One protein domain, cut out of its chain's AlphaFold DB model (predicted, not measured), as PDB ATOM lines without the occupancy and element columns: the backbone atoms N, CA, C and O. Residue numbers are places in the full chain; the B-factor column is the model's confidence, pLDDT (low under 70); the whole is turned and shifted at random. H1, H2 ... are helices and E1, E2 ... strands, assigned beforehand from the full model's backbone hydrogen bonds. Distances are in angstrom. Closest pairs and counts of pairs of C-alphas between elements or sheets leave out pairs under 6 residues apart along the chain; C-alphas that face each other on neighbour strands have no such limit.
ATOM      1  N   GLU A   3      36.151 -36.904  23.851       97.75
ATOM      2  CA  GLU A   3      37.468 -37.258  23.319       97.75
ATOM      3  C   GLU A   3      38.578 -36.530  24.070       97.75
ATOM      4  O   GLU A   3      38.578 -35.302  24.153       97.75
ATOM      5  N   ARG A   4      39.541 -37.283  24.598       95.81
ATOM      6  CA  ARG A   4      40.703 -36.760  25.305       95.81
ATOM      7  C   ARG A   4      41.863 -37.742  25.202       95.81
ATOM      8  O   ARG A   4      41.678 -38.929  25.428       95.81
ATOM      9  N   ASP A   5      43.055 -37.241  24.878       95.25
ATOM     10  CA  ASP A   5      44.297 -38.027  24.860       95.25
ATOM     11  C   ASP A   5      44.184 -39.337  24.032       95.25
ATOM     12  O   ASP A   5      44.772 -40.364  24.362       95.25
ATOM     13  N   GLY A   6      43.410 -39.300  22.935       95.69
ATOM     14  CA  GLY A   6      43.201 -40.430  22.016       95.69
ATOM     15  C   GLY A   6      42.143 -41.454  22.449       95.69
ATOM     16  O   GLY A   6      41.960 -42.462  21.766       95.69
ATOM     17  N   VAL A   7      41.433 -41.206  23.551       97.12
ATOM     18  CA  VAL A   7      40.370 -42.070  24.078       97.12
ATOM     19  C   VAL A   7      39.096 -41.278  24.387       97.12
ATOM     20  O   VAL A   7      39.082 -40.051  24.331       97.12
ATOM     21  N   LEU A   8      37.997 -41.971  24.694       97.81
ATOM     22  CA  LEU A   8      36.725 -41.361  25.078       97.81
ATOM     23  C   LEU A   8      36.447 -41.544  26.572       97.81
ATOM     24  O   LEU A   8      36.002 -42.616  27.000       97.81
ATOM     25  N   ALA A   9      36.578 -40.460  27.335       96.94
ATOM     26  CA  ALA A   9      36.096 -40.405  28.708       96.94
ATOM     27  C   ALA A   9      34.562 -40.500  28.714       96.94
ATOM     28  O   ALA A   9      33.860 -39.715  28.058       96.94
ATOM     29  N   THR A  10      34.031 -41.496  29.423       96.50
ATOM     30  CA  THR A  10      32.634 -41.913  29.276       96.50
ATOM     31  C   THR A  10      31.931 -42.019  30.621       96.50
ATOM     32  O   THR A  10      32.437 -42.627  31.558       96.50
ATOM     33  N   TRP A  11      30.719 -41.466  30.682       96.50
ATOM     34  CA  TRP A  11      29.797 -41.630  31.798       96.50
ATOM     35  C   TRP A  11      28.475 -42.186  31.279       96.50
ATOM     36  O   TRP A  11      27.953 -41.695  30.276       96.50
ATOM     37  N   ALA A  12      27.947 -43.197  31.962       95.81
ATOM     38  CA  ALA A  12      26.590 -43.688  31.775       95.81
ATOM     39  C   ALA A  12      25.623 -42.903  32.663       95.81
ATOM     40  O   ALA A  12      25.927 -42.653  33.828       95.81
ATOM     41  N   VAL A  13      24.465 -42.551  32.111       95.75
ATOM     42  CA  VAL A  13      23.359 -41.888  32.809       95.75
ATOM     43  C   VAL A  13      22.049 -42.545  32.397       95.75
ATOM     44  O   VAL A  13      21.890 -42.907  31.232       95.75
ATOM     45  N   ASP A  14      21.111 -42.669  33.332       93.81
ATOM     46  CA  ASP A  14      19.815 -43.315  33.067       93.81
ATOM     47  C   ASP A  14      18.778 -42.343  32.486       93.81
ATOM     48  O   ASP A  14      17.751 -42.747  31.943       93.81
ATOM     49  N   THR A  15      19.041 -41.039  32.593       94.19
ATOM     50  CA  THR A  15      18.167 -39.974  32.094       94.19
ATOM     51  C   THR A  15      18.986 -38.879  31.425       94.19
ATOM     52  O   THR A  15      20.165 -38.688  31.736       94.19
ATOM     53  N   LEU A  16      18.371 -38.154  30.485       93.44
ATOM     54  CA  LEU A  16      19.031 -37.014  29.854       93.44
ATOM     55  C   LEU A  16      19.279 -35.911  30.904       93.44
ATOM     56  O   LEU A  16      18.338 -35.523  31.601       93.44
ATOM     57  N   PRO A  17      20.513 -35.392  31.028       93.00
ATOM     58  CA  PRO A  17      20.853 -34.359  31.989       93.00
ATOM     59  C   PRO A  17      20.127 -33.042  31.717       93.00
ATOM     60  O   PRO A  17      19.971 -32.593  30.583       93.00
ATOM     61  N   GLY A  18      19.746 -32.390  32.808       94.06
ATOM     62  CA  GLY A  18      19.186 -31.047  32.835       94.06
ATOM     63  C   GLY A  18      19.696 -30.286  34.063       94.06
ATOM     64  O   GLY A  18      20.732 -30.656  34.620       94.06
ATOM     65  N   PRO A  19      18.988 -29.240  34.524       94.38
ATOM     66  CA  PRO A  19      19.456 -28.425  35.648       94.38
ATOM     67  C   PRO A  19      19.476 -29.193  36.979       94.38
ATOM     68  O   PRO A  19      20.192 -28.808  37.902       94.38
ATOM     69  N   THR A  20      18.697 -30.269  37.082       95.88
ATOM     70  CA  THR A  20      18.672 -31.153  38.248       95.88
ATOM     71  C   THR A  20      19.870 -32.095  38.235       95.88
ATOM     72  O   THR A  20      20.243 -32.631  37.194       95.88
ATOM     73  N   LEU A  21      20.446 -32.315  39.414       95.75
ATOM     74  CA  LEU A  21      21.545 -33.246  39.612       95.75
ATOM     75  C   LEU A  21      21.053 -34.694  39.485       95.75
ATOM     76  O   LEU A  21      20.118 -35.082  40.183       95.75
ATOM     77  N   ILE A  22      21.698 -35.480  38.628       96.62
ATOM     78  CA  ILE A  22      21.409 -36.904  38.415       96.62
ATOM     79  C   ILE A  22      22.641 -37.757  38.704       96.62
ATOM     80  O   ILE A  22      23.766 -37.257  38.697       96.62
ATOM     81  N   GLU A  23      22.435 -39.045  38.953       96.31
ATOM     82  CA  GLU A  23      23.532 -40.001  39.072       96.31
ATOM     83  C   GLU A  23      24.139 -40.310  37.702       96.31
ATOM     84  O   GLU A  23      23.453 -40.386  36.681       96.31
ATOM     85  N   ALA A  24      25.453 -40.478  37.699       96.44
ATOM     86  CA  ALA A  24      26.234 -40.874  36.548       96.44
ATOM     87  C   ALA A  24      27.286 -41.889  36.996       96.44
ATOM     88  O   ALA A  24      27.858 -41.771  38.077       96.44
ATOM     89  N   ARG A  25      27.587 -42.876  36.161       94.88
ATOM     90  CA  ARG A  25      28.631 -43.868  36.443       94.88
ATOM     91  C   ARG A  25      29.757 -43.703  35.451       94.88
ATOM     92  O   ARG A  25      29.508 -43.732  34.247       94.88
ATOM     93  N   GLN A  26      30.980 -43.527  35.936       94.44
ATOM     94  CA  GLN A  26      32.129 -43.497  35.043       94.44
ATOM     95  C   GLN A  26      32.369 -44.900  34.488       94.44
ATOM     96  O   GLN A  26      32.422 -45.872  35.238       94.44
ATOM     97  N   LEU A  27      32.472 -44.995  33.168       93.50
ATOM     98  CA  LEU A  27      32.795 -46.228  32.469       93.50
ATOM     99  C   LEU A  27      34.272 -46.225  32.061       93.50
ATOM    100  O   LEU A  27      34.874 -45.149  31.980       93.50
ATOM    101  N   PRO A  28      34.846 -47.401  31.752       94.06
ATOM    102  CA  PRO A  28      36.149 -47.475  31.110       94.06
ATOM    103  C   PRO A  28      36.214 -46.612  29.851       94.06
ATOM    104  O   PRO A  28      35.200 -46.366  29.189       94.06
ATOM    105  N   ASP A  29      37.419 -46.187  29.498       95.25
ATOM    106  CA  ASP A  29      37.642 -45.403  28.294       95.25
ATOM    107  C   ASP A  29      37.194 -46.168  27.044       95.25
ATOM    108  O   ASP A  29      37.481 -47.354  26.866       95.25
ATOM    109  N   HIS A  30      36.472 -45.473  26.166       93.62
ATOM    110  CA  HIS A  30      35.999 -46.038  24.906       93.62
ATOM    111  C   HIS A  30      36.895 -45.605  23.740       93.62
ATOM    112  O   HIS A  30      37.625 -44.616  23.807       93.62
ATOM    113  N   ARG A  31      36.839 -46.357  22.639       96.00
ATOM    114  CA  ARG A  31      37.558 -46.031  21.399       96.00
ATOM    115  C   ARG A  31      36.845 -44.917  20.641       96.00
ATOM    116  O   ARG A  31      35.620 -44.899  20.612       96.00
ATOM    117  N   LEU A  32      37.596 -44.065  19.942       95.56
ATOM    118  CA  LEU A  32      37.045 -42.936  19.173       95.56
ATOM    119  C   LEU A  32      35.971 -43.351  18.151       95.56
ATOM    120  O   LEU A  32      35.002 -42.624  17.945       95.56
ATOM    121  N   GLU A  33      36.099 -44.545  17.563       93.75
ATOM    122  CA  GLU A  33      35.136 -45.104  16.601       93.75
ATOM    123  C   GLU A  33      33.696 -45.186  17.148       93.75
ATOM    124  O   GLU A  33      32.737 -45.119  16.379       93.75
ATOM    125  N   TYR A  34      33.524 -45.237  18.475       92.88
ATOM    126  CA  TYR A  34      32.210 -45.297  19.119       92.88
ATOM    127  C   TYR A  34      31.417 -43.991  18.993       92.88
ATOM    128  O   TYR A  34      30.194 -44.035  19.086       92.88
ATOM    129  N   LEU A  35      32.059 -42.845  18.725       93.75
ATOM    130  CA  LEU A  35      31.334 -41.590  18.472       93.75
ATOM    131  C   LEU A  35      30.432 -41.688  17.232       93.75
ATOM    132  O   LEU A  35      29.370 -41.066  17.175       93.75
ATOM    133  N   GLN A  36      30.843 -42.491  16.250       92.94
ATOM    134  CA  GLN A  36      30.140 -42.662  14.979       92.94
ATOM    135  C   GLN A  36      29.227 -43.895  14.961       92.94
ATOM    136  O   GLN A  36      28.464 -44.080  14.014       92.94
ATOM    137  N   GLY A  54      28.919 -32.863  18.732       96.69
ATOM    138  CA  GLY A  54      29.538 -31.554  18.616       96.69
ATOM    139  C   GLY A  54      30.921 -31.498  19.238       96.69
ATOM    140  O   GLY A  54      31.578 -32.521  19.433       96.69
ATOM    141  N   THR A  55      31.343 -30.277  19.550       97.75
ATOM    142  CA  THR A  55      32.622 -30.006  20.214       97.75
ATOM    143  C   THR A  55      32.382 -29.732  21.693       97.75
ATOM    144  O   THR A  55      31.288 -29.344  22.103       97.75
ATOM    145  N   TYR A  56      33.406 -29.933  22.515       97.88
ATOM    146  CA  TYR A  56      33.385 -29.509  23.905       97.88
ATOM    147  C   TYR A  56      34.678 -28.777  24.261       97.88
ATOM    148  O   TYR A  56      35.728 -29.006  23.662       97.88
ATOM    149  N   PHE A  57      34.599 -27.920  25.273       97.81
ATOM    150  CA  PHE A  57      35.721 -27.139  25.775       97.81
ATOM    151  C   PHE A  57      35.873 -27.400  27.274       97.81
ATOM    152  O   PHE A  57      34.974 -27.053  28.048       97.81
ATOM    153  N   PRO A  58      36.968 -28.037  27.722       97.50
ATOM    154  CA  PRO A  58      37.189 -28.278  29.138       97.50
ATOM    155  C   PRO A  58      37.515 -26.972  29.870       97.50
ATOM    156  O   PRO A  58      38.441 -26.254  29.508       97.50
ATOM    157  N   VAL A  59      36.762 -26.693  30.934       97.88
ATOM    158  CA  VAL A  59      37.013 -25.594  31.883       97.88
ATOM    159  C   VAL A  59      37.763 -26.120  33.107       97.88
ATOM    160  O   VAL A  59      38.646 -25.465  33.651       97.88
ATOM    161  N   THR A  60      37.415 -27.323  33.563       98.12
ATOM    162  CA  THR A  60      38.088 -28.023  34.663       98.12
ATOM    163  C   THR A  60      38.084 -29.513  34.370       98.12
ATOM    164  O   THR A  60      37.066 -30.052  33.944       98.12
ATOM    165  N   TRP A  61      39.211 -30.178  34.602       97.31
ATOM    166  CA  TRP A  61      39.317 -31.625  34.453       97.31
ATOM    167  C   TRP A  61      40.272 -32.187  35.503       97.31
ATOM    168  O   TRP A  61      41.488 -32.203  35.320       97.31
ATOM    169  N   THR A  62      39.716 -32.607  36.632       96.12
ATOM    170  CA  THR A  62      40.429 -33.239  37.745       96.12
ATOM    171  C   THR A  62      39.841 -34.619  38.018       96.12
ATOM    172  O   THR A  62      38.837 -35.017  37.428       96.12
ATOM    173  N   SER A  63      40.470 -35.377  38.920       92.94
ATOM    174  CA  SER A  63      40.018 -36.736  39.244       92.94
ATOM    175  C   SER A  63      38.612 -36.792  39.860       92.94
ATOM    176  O   SER A  63      37.933 -37.804  39.741       92.94
ATOM    177  N   ASP A  64      38.183 -35.715  40.512       94.69
ATOM    178  CA  ASP A  64      36.950 -35.590  41.292       94.69
ATOM    179  C   ASP A  64      35.940 -34.610  40.677       94.69
ATOM    180  O   ASP A  64      34.790 -34.542  41.117       94.69
ATOM    181  N   ARG A  65      36.348 -33.841  39.661       96.69
ATOM    182  CA  ARG A  65      35.504 -32.816  39.052       96.69
ATOM    183  C   ARG A  65      35.828 -32.597  37.581       96.69
ATOM    184  O   ARG A  65      36.955 -32.282  37.208       96.69
ATOM    185  N   VAL A  66      34.794 -32.650  36.749       98.12
ATOM    186  CA  VAL A  66      34.880 -32.303  35.329       98.12
ATOM    187  C   VAL A  66      33.849 -31.224  35.024       98.12
ATOM    188  O   VAL A  66      32.671 -31.360  35.343       98.12
ATOM    189  N   VAL A  67      34.295 -30.124  34.425       98.50
ATOM    190  CA  VAL A  67      33.443 -29.031  33.953       98.50
ATOM    191  C   VAL A  67      33.787 -28.774  32.500       98.50
ATOM    192  O   VAL A  67      34.936 -28.464  32.176       98.50
ATOM    193  N   VAL A  68      32.789 -28.886  31.633       98.38
ATOM    194  CA  VAL A  68      32.940 -28.684  30.191       98.38
ATOM    195  C   VAL A  68      31.841 -27.771  29.670       98.38
ATOM    196  O   VAL A  68      30.701 -27.823  30.135       98.38
ATOM    197  N   PHE A  69      32.180 -26.954  28.682       98.19
ATOM    198  CA  PHE A  69      31.200 -26.284  27.840       98.19
ATOM    199  C   PHE A  69      30.944 -27.137  26.597       98.19
ATOM    200  O   PHE A  69      31.893 -27.583  25.957       98.19
ATOM    201  N   LEU A  70      29.680 -27.392  26.283       97.88
ATOM    202  CA  LEU A  70      29.232 -28.176  25.139       97.88
ATOM    203  C   LEU A  70      28.777 -27.239  24.023       97.88
ATOM    204  O   LEU A  70      28.001 -26.317  24.275       97.88
ATOM    205  N   GLU A  71      29.213 -27.529  22.802       97.50
ATOM    206  CA  GLU A  71      28.721 -26.943  21.556       97.50
ATOM    207  C   GLU A  71      28.205 -28.063  20.648       97.50
ATOM    208  O   GLU A  71      28.847 -28.456  19.668       97.50
ATOM    209  N   GLY A  72      27.055 -28.618  21.030       95.75
ATOM    210  CA  GLY A  72      26.300 -29.599  20.257       95.75
ATOM    211  C   GLY A  72      25.199 -28.977  19.399       95.75
ATOM    212  O   GLY A  72      24.902 -27.777  19.474       95.75
ATOM    213  N   LYS A  73      24.541 -29.810  18.588       94.12
ATOM    214  CA  LYS A  73      23.383 -29.380  17.787       94.12
ATOM    215  C   LYS A  73      22.182 -29.090  18.678       94.12
ATOM    216  O   LYS A  73      21.455 -28.132  18.423       94.12
ATOM    217  N   GLN A  74      21.980 -29.909  19.710       92.31
ATOM    218  CA  GLN A  74      20.873 -29.755  20.652       92.31
ATOM    219  C   GLN A  74      21.334 -29.124  21.967       92.31
ATOM    220  O   GLN A  74      20.634 -28.280  22.527       92.31
ATOM    221  N   TRP A  75      22.499 -29.522  22.474       93.75
ATOM    222  CA  TRP A  75      22.973 -29.135  23.797       93.75
ATOM    223  C   TRP A  75      24.112 -28.133  23.682       93.75
ATOM    224  O   TRP A  75      25.225 -28.449  23.269       93.75
ATOM    225  N   GLN A  76      23.815 -26.901  24.084       96.94
ATOM    226  CA  GLN A  76      24.764 -25.795  24.122       96.94
ATOM    227  C   GLN A  76      24.751 -25.239  25.533       96.94
ATOM    228  O   GLN A  76      23.725 -24.719  25.971       96.94
ATOM    229  N   GLY A  77      25.838 -25.380  26.286       97.38
ATOM    230  CA  GLY A  77      25.810 -25.050  27.709       97.38
ATOM    231  C   GLY A  77      26.893 -25.720  28.534       97.38
ATOM    232  O   GLY A  77      27.824 -26.305  28.003       97.38
ATOM    233  N   THR A  78      26.777 -25.630  29.855       98.25
ATOM    234  CA  THR A  78      27.784 -26.174  30.777       98.25
ATOM    235  C   THR A  78      27.313 -27.494  31.362       98.25
ATOM    236  O   THR A  78      26.233 -27.546  31.949       98.25
ATOM    237  N   ALA A  79      28.136 -28.537  31.255       98.12
ATOM    238  CA  ALA A  79      27.960 -29.788  31.983       98.12
ATOM    239  C   ALA A  79      28.964 -29.867  33.140       98.12
ATOM    240  O   ALA A  79      30.150 -29.568  32.972       98.12
ATOM    241  N   ILE A  80      28.480 -30.266  34.313       98.38
ATOM    242  CA  ILE A  80      29.270 -30.402  35.537       98.38
ATOM    243  C   ILE A  80      29.132 -31.835  36.032       98.38
ATOM    244  O   ILE A  80      28.027 -32.292  36.306       98.38
ATOM    245  N   PHE A  81      30.267 -32.504  36.190       97.88
ATOM    246  CA  PHE A  81      30.392 -33.821  36.786       97.88
ATOM    247  C   PHE A  81      31.178 -33.678  38.085       97.88
ATOM    248  O   PHE A  81      32.252 -33.069  38.105       97.88
ATOM    249  N   GLN A  82      30.663 -34.254  39.160       97.00
ATOM    250  CA  GLN A  82      31.334 -34.289  40.452       97.00
ATOM    251  C   GLN A  82      31.328 -35.707  41.006       97.00
ATOM    252  O   GLN A  82      30.270 -36.332  41.089       97.00
ATOM    253  N   ARG A  83      32.502 -36.224  41.363       95.25
ATOM    254  CA  ARG A  83      32.633 -37.553  41.954       95.25
ATOM    255  C   ARG A  83      31.999 -37.544  43.339       95.25
ATOM    256  O   ARG A  83      32.116 -36.570  44.081       95.25
ATOM    257  N   VAL A  84      31.291 -38.615  43.663       92.88
ATOM    258  CA  VAL A  84      30.761 -38.825  45.005       92.88
ATOM    259  C   VAL A  84      31.850 -39.531  45.798       92.88
ATOM    260  O   VAL A  84      32.220 -40.654  45.465       92.88
ATOM    261  N   ASP A  85      32.387 -38.867  46.819       81.25
ATOM    262  CA  ASP A  85      33.349 -39.505  47.712       81.25
ATOM    263  C   ASP A  85      32.640 -40.606  48.501       81.25
ATOM    264  O   ASP A  85      31.733 -40.348  49.297       81.25
ATOM    265  N   SER A  86      33.069 -41.846  48.296       62.28
ATOM    266  CA  SER A  86      32.659 -43.012  49.072       62.28
ATOM    267  C   SER A  86      33.321 -42.985  50.455       62.28
ATOM    268  O   SER A  86      34.134 -43.830  50.808       62.28
ATOM    269  N   SER A  87      32.984 -41.984  51.267       50.78
ATOM    270  CA  SER A  87      33.322 -41.960  52.693       50.78
ATOM    271  C   SER A  87      32.140 -42.465  53.523       50.78
ATOM    272  O   SER A  87      31.532 -41.726  54.286       50.78
ATOM    273  N   SER A  88      31.795 -43.746  53.358       43.22
ATOM    274  CA  SER A  88      31.028 -44.487  54.366       43.22
ATOM    275  C   SER A  88      31.325 -45.990  54.258       43.22
ATOM    276  O   SER A  88      31.235 -46.530  53.153       43.22
ATOM    277  N   ALA A  98      32.920 -48.914  38.890       63.91
ATOM    278  CA  ALA A  98      32.472 -47.676  38.295       63.91
ATOM    279  C   ALA A  98      32.360 -46.649  39.420       63.91
ATOM    280  O   ALA A  98      31.424 -46.682  40.219       63.91
ATOM    281  N   SER A  99      33.313 -45.716  39.474       81.81
ATOM    282  CA  SER A  99      33.212 -44.560  40.369       81.81
ATOM    283  C   SER A  99      31.857 -43.871  40.160       81.81
ATOM    284  O   SER A  99      31.465 -43.610  39.017       81.81
ATOM    285  N   LEU A 100      31.134 -43.598  41.251       91.75
ATOM    286  CA  LEU A 100      29.855 -42.891  41.215       91.75
ATOM    287  C   LEU A 100      30.097 -41.384  41.079       91.75
ATOM    288  O   LEU A 100      30.895 -40.786  41.801       91.75
ATOM    289  N   TRP A 101      29.374 -40.765  40.157       96.00
ATOM    290  CA  TRP A 101      29.404 -39.339  39.873       96.00
ATOM    291  C   TRP A 101      27.998 -38.756  39.933       96.00
ATOM    292  O   TRP A 101      26.986 -39.447  39.827       96.00
ATOM    293  N   ARG A 102      27.944 -37.440  40.072       96.75
ATOM    294  CA  ARG A 102      26.745 -36.631  39.931       96.75
ATOM    295  C   ARG A 102      26.923 -35.680  38.760       96.75
ATOM    296  O   ARG A 102      27.962 -35.031  38.660       96.75
ATOM    297  N   LEU A 103      25.920 -35.609  37.895       97.75
ATOM    298  CA  LEU A 103      25.914 -34.809  36.675       97.75
ATOM    299  C   LEU A 103      24.790 -33.775  36.718       97.75
ATOM    300  O   LEU A 103      23.655 -34.105  37.051       97.75
ATOM    301  N   SER A 104      25.080 -32.546  36.308       97.88
ATOM    302  CA  SER A 104      24.061 -31.571  35.920       97.88
ATOM    303  C   SER A 104      24.460 -30.852  34.636       97.88
ATOM    304  O   SER A 104      25.637 -30.778  34.276       97.88
ATOM    305  N   PHE A 105      23.465 -30.320  33.935       97.75
ATOM    306  CA  PHE A 105      23.645 -29.546  32.719       97.75
ATOM    307  C   PHE A 105      22.818 -28.259  32.768       97.75
ATOM    308  O   PHE A 105      21.643 -28.254  33.131       97.75
ATOM    309  N   SER A 106      23.431 -27.150  32.371       97.06
ATOM    310  CA  SER A 106      22.766 -25.859  32.245       97.06
ATOM    311  C   SER A 106      22.889 -25.361  30.814       97.06
ATOM    312  O   SER A 106      23.993 -25.063  30.352       97.06
ATOM    313  N   GLN A 107      21.752 -25.262  30.121       95.75
ATOM    314  CA  GLN A 107      21.687 -24.698  28.777       95.75
ATOM    315  C   GLN A 107      22.136 -23.231  28.809       95.75
ATOM    316  O   GLN A 107      21.655 -22.432  29.617       95.75
ATOM    317  N   SER A 108      23.027 -22.865  27.891       90.94
ATOM    318  CA  SER A 108      23.363 -21.473  27.629       90.94
ATOM    319  C   SER A 108      22.116 -20.743  27.145       90.94
ATOM    320  O   SER A 108      21.385 -21.217  26.272       90.94
TER     321      SER A 108
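Overview. This is residues 3 to 36, 54 to 88 and 98 to 108 of the 118 residues of an uncharacterized protein of Planctomycetaceae bacterium (UniProt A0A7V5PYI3). This domain is a single six-stranded sheet curled like part of a barrel and left open between its edge strands E1 and E3, with a very short helix, H1, near the start of E1. Residues 3 to 4 fold back on E1 in a short antiparallel pairing. The printed part has 80 residues, with six named strands and one named helix in the order E1 E2 H1 E3 E4 E5 E6. The sheet's order is E1 E2 E6 E5 E4 E3, antiparallel throughout, and the class is mostly strand. The whole is compact, with a radius of gyration of the C-alphas of 12.6 A and spans of 39 by 28 by 24 A.

Along the chain. Begin in the sheet with E6, residues 100 to 107, which runs 23.5 A from C-alpha 100 at (29.855, -42.891, 41.215) to C-alpha 107 at (21.687, -24.698, 28.777). Next to it find E5, residues 76 to 83, 22.8 A long, then E4, residues 65 to 72, 21.2 A, and E3, residues 54 to 61, 18.6 A, which bends by 57 degrees at residue 58. On the other side of E6 look for E2, residues 22 to 30, 21.9 A, which bends by 54 degrees at residue 27. Find E1, residues 7 to 12, 15.9 A, from C-alpha 7 at (40.370, -42.070, 24.078). H1, residues 32 to 36, spans 8.1 A.

Arrangement. From edge to edge of this strongly twisted sheet the strands' lines turn by 94 degrees and the way across it by 168 degrees. E3, E4 and E5 form a meander, each strand the antiparallel neighbour of the one before. In the hairpin E3 and E4, look at N 57 and O 69, 2.8 A apart; in the hairpin E4 and E5, at N 70 and O 77, 2.8 A. Between E5 and E6, N 80 and O 104 are 2.9 A apart. The pairing of E2 is staggered: its residues 22 to 25 pair with E6, where N 24 and O 101 are 2.8 A apart, and its residues 25 to 30 with E1. In the hairpin E1 and E2, N 27 and O 10 are 2.9 A apart. E1 and E3 are apart. H1 only grazes the sheet, with its residues 32 to 35; the closest C-alphas of H1 and E1 are those of Leu 32 and Val 7, 6.0 A apart. In H1, 0 of 1 O i to N i+4 pairs and 2 of 2 O i to N i+3 pairs are within hydrogen-bond range.

Size, cuts and confidence. The two C-alphas farthest apart are those of Lys 73 and Ser 88, 40.3 A. Residues 37 to 53 are not printed, and C-alphas 36 and 54 are 11.7 A apart across that cut; residues 89 to 97 are also not printed, and C-alphas 88 and 98 are 16.4 A apart. Of the links that are printed whole, E1 to E2 is short and the other three are tight. Mean pLDDT of the printed part is 93.5; look for values under 70 at residues 86 to 88 and residue 98.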